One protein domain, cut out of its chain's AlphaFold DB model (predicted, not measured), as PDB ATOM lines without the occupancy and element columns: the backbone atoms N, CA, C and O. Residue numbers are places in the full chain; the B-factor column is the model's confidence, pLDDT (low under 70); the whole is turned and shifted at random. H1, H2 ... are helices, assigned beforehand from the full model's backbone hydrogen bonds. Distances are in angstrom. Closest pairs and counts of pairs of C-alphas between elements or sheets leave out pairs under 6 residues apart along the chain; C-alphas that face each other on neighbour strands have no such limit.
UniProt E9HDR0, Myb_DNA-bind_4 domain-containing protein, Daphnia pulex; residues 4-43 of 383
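This is residues 4 to 43 of the 383 residues of the protein "Myb_DNA-bind_4 domain-containing protein" of Daphnia pulex (UniProt E9HDR0). Two helices, H1 and the longer H2, run side by side in opposite ways like a flat, open U, with a tight link at the turn and a gap between the two arms. Residues 16 to 23, at the turn, stand free. The printed part has 40 residues with two named helices and no named strand, and is all helix. It is only just loose, close to compact, with a radius of gyration of the C-alphas of 11.2 A, and spans 35 by 20 by 5 A.

H1, residues 4 to 17, and H2, residues 22 to 43, are close but not clearly touching; their closest C-alphas, those of Ile 15 and Lys 25, are 7.5 A apart. Their lines stand at a shallow tilt of 5 degrees, opposite ways, 12.4 A from centre to centre. In H1 and H2 every O i to N i+4 pair is within hydrogen-bond range.

H1 begins at C-alpha 4, (24.694, 26.678, -27.917), and is 20.1 A long from first to last C-alpha. H2 is 32.4 A long and ends at C-alpha 43, (17.415, 36.954, -30.213).

The C-alphas of Arg 19 and Lys 43, the two farthest apart, are 34.8 A apart. The printed part has no cut, and no printed residue is under 70 in pLDDT.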
ATOM      1  N   THR A   4      24.765  26.400 -29.355       78.88
ATOM      2  CA  THR A   4      24.694  26.678 -27.917       78.88
ATOM      3  C   THR A   4      24.415  25.442 -27.056       78.88
ATOM      4  O   THR A   4      24.941  25.343 -25.948       78.88
ATOM      5  N   GLU A   5      23.627  24.481 -27.544       79.62
ATOM      6  CA  GLU A   5      23.363  23.218 -26.841       79.62
ATOM      7  C   GLU A   5      24.610  22.331 -26.844       79.62
ATOM      8  O   GLU A   5      24.935  21.715 -25.829       79.62
ATOM      9  N   ILE A   6      25.365  22.340 -27.947       83.94
ATOM     10  CA  ILE A   6      26.624  21.597 -28.078       83.94
ATOM     11  C   ILE A   6      27.667  22.138 -27.087       83.94
ATOM     12  O   ILE A   6      28.298  21.363 -26.362       83.94
ATOM     13  N   LEU A   7      27.803  23.465 -26.984       80.75
ATOM     14  CA  LEU A   7      28.703  24.104 -26.018       80.75
ATOM     15  C   LEU A   7      28.300  23.831 -24.563       80.75
ATOM     16  O   LEU A   7      29.162  23.549 -23.729       80.75
ATOM     17  N   ALA A   8      27.003  23.858 -24.246       80.38
ATOM     18  CA  ALA A   8      26.519  23.563 -22.899       80.38
ATOM     19  C   ALA A   8      26.841  22.118 -22.471       80.38
ATOM     20  O   ALA A   8      27.298  21.895 -21.347       80.38
ATOM     21  N   ILE A   9      26.665  21.152 -23.379       86.56
ATOM     22  CA  ILE A   9      26.992  19.739 -23.138       86.56
ATOM     23  C   ILE A   9      28.503  19.554 -22.946       86.56
ATOM     24  O   ILE A   9      28.923  18.830 -22.038       86.56
ATOM     25  N   ALA A  10      29.332  20.235 -23.744       84.62
ATOM     26  CA  ALA A  10      30.788  20.169 -23.623       84.62
ATOM     27  C   ALA A  10      31.282  20.696 -22.262       84.62
ATOM     28  O   ALA A  10      32.089  20.037 -21.601       84.62
ATOM     29  N   ILE A  11      30.752  21.834 -21.802       81.00
ATOM     30  CA  ILE A  11      31.107  22.424 -20.501       81.00
ATOM     31  C   ILE A  11      30.714  21.485 -19.349       81.00
ATOM     32  O   ILE A  11      31.529  21.228 -18.458       81.00
ATOM     33  N   ASP A  12      29.516  20.895 -19.385       83.38
ATOM     34  CA  ASP A  12      29.062  19.961 -18.345       83.38
ATOM     35  C   ASP A  12      29.859  18.636 -18.353       83.38
ATOM     36  O   ASP A  12      29.995  17.976 -17.315       83.38
ATOM     37  N   GLY A  13      30.423  18.252 -19.503       86.06
ATOM     38  CA  GLY A  13      31.374  17.145 -19.627       86.06
ATOM     39  C   GLY A  13      32.724  17.452 -18.972       86.06
ATOM     40  O   GLY A  13      33.251  16.627 -18.221       86.06
ATOM     41  N   VAL A  14      33.259  18.657 -19.185       80.38
ATOM     42  CA  VAL A  14      34.513  19.116 -18.561       80.38
ATOM     43  C   VAL A  14      34.366  19.212 -17.039       80.38
ATOM     44  O   VAL A  14      35.228  18.719 -16.310       80.38
ATOM     45  N   ILE A  15      33.249  19.754 -16.543       77.94
ATOM     46  CA  ILE A  15      32.985  19.877 -15.099       77.94
ATOM     47  C   ILE A  15      32.892  18.502 -14.420       77.94
ATOM     48  O   ILE A  15      33.357  18.347 -13.291       77.94
ATOM     49  N   ARG A  16      32.320  17.491 -15.090       83.19
ATOM     50  CA  ARG A  16      32.247  16.122 -14.554       83.19
ATOM     51  C   ARG A  16      33.582  15.385 -14.602       83.19
ATOM     52  O   ARG A  16      33.863  14.595 -13.706       83.19
ATOM     53  N   LYS A  17      34.397  15.629 -15.631       88.56
ATOM     54  CA  LYS A  17      35.658  14.906 -15.841       88.56
ATOM     55  C   LYS A  17      36.803  15.431 -14.971       88.56
ATOM     56  O   LYS A  17      37.670  14.652 -14.583       88.56
ATOM     57  N   PHE A  18      36.806  16.719 -14.634       80.81
ATOM     58  CA  PHE A  18      37.874  17.333 -13.848       80.81
ATOM     59  C   PHE A  18      37.419  17.632 -12.415       80.81
ATOM     60  O   PHE A  18      36.397  18.277 -12.188       80.81
ATOM     61  N   ARG A  19      38.208  17.203 -11.416       85.44
ATOM     62  CA  ARG A  19      38.029  17.600 -10.005       85.44
ATOM     63  C   ARG A  19      38.427  19.067  -9.821       85.44
ATOM     64  O   ARG A  19      39.489  19.377  -9.291       85.44
ATOM     65  N   LEU A  20      37.572  19.963 -10.296       87.81
ATOM     66  CA  LEU A  20      37.754  21.402 -10.172       87.81
ATOM     67  C   LEU A  20      37.560  21.852  -8.722       87.81
ATOM     68  O   LEU A  20      36.689  21.352  -8.002       87.81
ATOM     69  N   THR A  21      38.361  22.834  -8.313       90.50
ATOM     70  CA  THR A  21      38.207  23.519  -7.023       90.50
ATOM     71  C   THR A  21      36.921  24.357  -7.002       90.50
ATOM     72  O   THR A  21      36.400  24.728  -8.055       90.50
ATOM     73  N   SER A  22      36.405  24.686  -5.810       85.06
ATOM     74  CA  SER A  22      35.153  25.456  -5.669       85.06
ATOM     75  C   SER A  22      35.184  26.783  -6.447       85.06
ATOM     76  O   SER A  22      34.244  27.109  -7.166       85.06
ATOM     77  N   SER A  23      36.322  27.485  -6.415       87.81
ATOM     78  CA  SER A  23      36.508  28.756  -7.131       87.81
ATOM     79  C   SER A  23      36.463  28.604  -8.660       87.81
ATOM     80  O   SER A  23      35.908  29.449  -9.357       87.81
ATOM     81  N   GLN A  24      36.996  27.503  -9.202       85.06
ATOM     82  CA  GLN A  24      36.959  27.240 -10.645       85.06
ATOM     83  C   GLN A  24      35.546  26.903 -11.130       85.06
ATOM     84  O   GLN A  24      35.157  27.322 -12.220       85.06
ATOM     85  N   LYS A  25      34.760  26.192 -10.312       86.69
ATOM     86  CA  LYS A  25      33.351  25.907 -10.614       86.69
ATOM     87  C   LYS A  25      32.519  27.188 -10.666       86.69
ATOM     88  O   LYS A  25      31.698  27.332 -11.564       86.69
ATOM     89  N   GLU A  26      32.766  28.126  -9.753       90.19
ATOM     90  CA  GLU A  26      32.057  29.409  -9.721       90.19
ATOM     91  C   GLU A  26      32.347  30.267 -10.964       90.19
ATOM     92  O   GLU A  26      31.428  30.854 -11.532       90.19
ATOM     93  N   ARG A  27      33.601  30.298 -11.441       86.38
ATOM     94  CA  ARG A  27      33.958  31.013 -12.682       86.38
ATOM     95  C   ARG A  27      33.262  30.423 -13.907       86.38
ATOM     96  O   ARG A  27      32.629  31.161 -14.649       86.38
ATOM     97  N   LEU A  28      33.292  29.096 -14.060       84.56
ATOM     98  CA  LEU A  28      32.611  28.426 -15.174       84.56
ATOM     99  C   LEU A  28      31.093  28.642 -15.155       84.56
ATOM    100  O   LEU A  28      30.468  28.713 -16.212       84.56
ATOM    101  N   LEU A  29      30.493  28.753 -13.966       87.81
ATOM    102  CA  LEU A  29      29.066  29.039 -13.844       87.81
ATOM    103  C   LEU A  29      28.737  30.467 -14.302       87.81
ATOM    104  O   LEU A  29      27.775  30.650 -15.045       87.81
ATOM    105  N   LYS A  30      29.572  31.453 -13.941       89.12
ATOM    106  CA  LYS A  30      29.438  32.845 -14.410       89.12
ATOM    107  C   LYS A  30      29.603  32.949 -15.927       89.12
ATOM    108  O   LYS A  30      28.798  33.610 -16.577       89.12
ATOM    109  N   ASP A  31      30.567  32.233 -16.501       86.31
ATOM    110  CA  ASP A  31      30.774  32.204 -17.955       86.31
ATOM    111  C   ASP A  31      29.575  31.565 -18.684       86.31
ATOM    112  O   ASP A  31      29.130  32.060 -19.724       86.31
ATOM    113  N   LYS A  32      28.985  30.505 -18.106       85.06
ATOM    114  CA  LYS A  32      27.764  29.859 -18.622       85.06
ATOM    115  C   LYS A  32      26.565  30.813 -18.605       85.06
ATOM    116  O   LYS A  32      25.783  30.824 -19.558       85.06
ATOM    117  N   GLU A  33      26.405  31.615 -17.554       90.38
ATOM    118  CA  GLU A  33      25.346  32.630 -17.478       90.38
ATOM    119  C   GLU A  33      25.570  33.782 -18.458       90.38
ATOM    120  O   GLU A  33      24.631  34.196 -19.140       90.38
ATOM    121  N   PHE A  34      26.810  34.251 -18.601       90.25
ATOM    122  CA  PHE A  34      27.157  35.304 -19.551       90.25
ATOM    123  C   PHE A  34      26.853  34.893 -21.000       90.25
ATOM    124  O   PHE A  34      26.225  35.646 -21.749       90.25
ATOM    125  N   ALA A  35      27.200  33.658 -21.380       83.88
ATOM    126  CA  ALA A  35      26.880  33.117 -22.700       83.88
ATOM    127  C   ALA A  35      25.362  33.066 -22.960       83.88
ATOM    128  O   ALA A  35      24.910  33.393 -24.058       83.88
ATOM    129  N   ARG A  36      24.553  32.719 -21.946       85.19
ATOM    130  CA  ARG A  36      23.083  32.738 -22.061       85.19
ATOM    131  C   ARG A  36      22.544  34.149 -22.286       85.19
ATOM    132  O   ARG A  36      21.685  34.325 -23.148       85.19
ATOM    133  N   GLN A  37      23.059  35.143 -21.559       91.50
ATOM    134  CA  GLN A  37      22.632  36.539 -21.705       91.50
ATOM    135  C   GLN A  37      22.945  37.099 -23.097       91.50
ATOM    136  O   GLN A  37      22.108  37.788 -23.681       91.50
ATOM    137  N   LEU A  38      24.111  36.772 -23.665       85.44
ATOM    138  CA  LEU A  38      24.460  37.173 -25.031       85.44
ATOM    139  C   LEU A  38      23.476  36.606 -26.058       85.44
ATOM    140  O   LEU A  38      22.988  37.348 -26.906       85.44
ATOM    141  N   VAL A  39      23.133  35.321 -25.957       85.50
ATOM    142  CA  VAL A  39      22.188  34.677 -26.886       85.50
ATOM    143  C   VAL A  39      20.789  35.292 -26.782       85.50
ATOM    144  O   VAL A  39      20.161  35.557 -27.806       85.50
ATOM    145  N   GLU A  40      20.306  35.562 -25.566       89.19
ATOM    146  CA  GLU A  40      19.046  36.286 -25.323       89.19
ATOM    147  C   GLU A  40      19.059  37.677 -25.975       89.19
ATOM    148  O   GLU A  40      18.091  38.078 -26.624       89.19
ATOM    149  N   LYS A  41      20.186  38.389 -25.865       89.00
ATOM    150  CA  LYS A  41      20.371  39.716 -26.459       89.00
ATOM    151  C   LYS A  41      20.375  39.674 -27.989       89.00
ATOM    152  O   LYS A  41      19.780  40.549 -28.609       89.00
ATOM    153  N   PHE A  42      20.987  38.655 -28.595       83.69
ATOM    154  CA  PHE A  42      20.971  38.471 -30.050       83.69
ATOM    155  C   PHE A  42      19.586  38.081 -30.580       83.69
ATOM    156  O   PHE A  42      19.196  38.565 -31.638       83.69
ATOM    157  N   LYS A  43      18.802  37.290 -29.834       84.12
ATOM    158  CA  LYS A  43      17.415  36.954 -30.213       84.12
ATOM    159  C   LYS A  43      16.448  38.138 -30.142       84.12
ATOM    160  O   LYS A  43      15.449  38.134 -30.848       84.12
TER     161      LYS A  43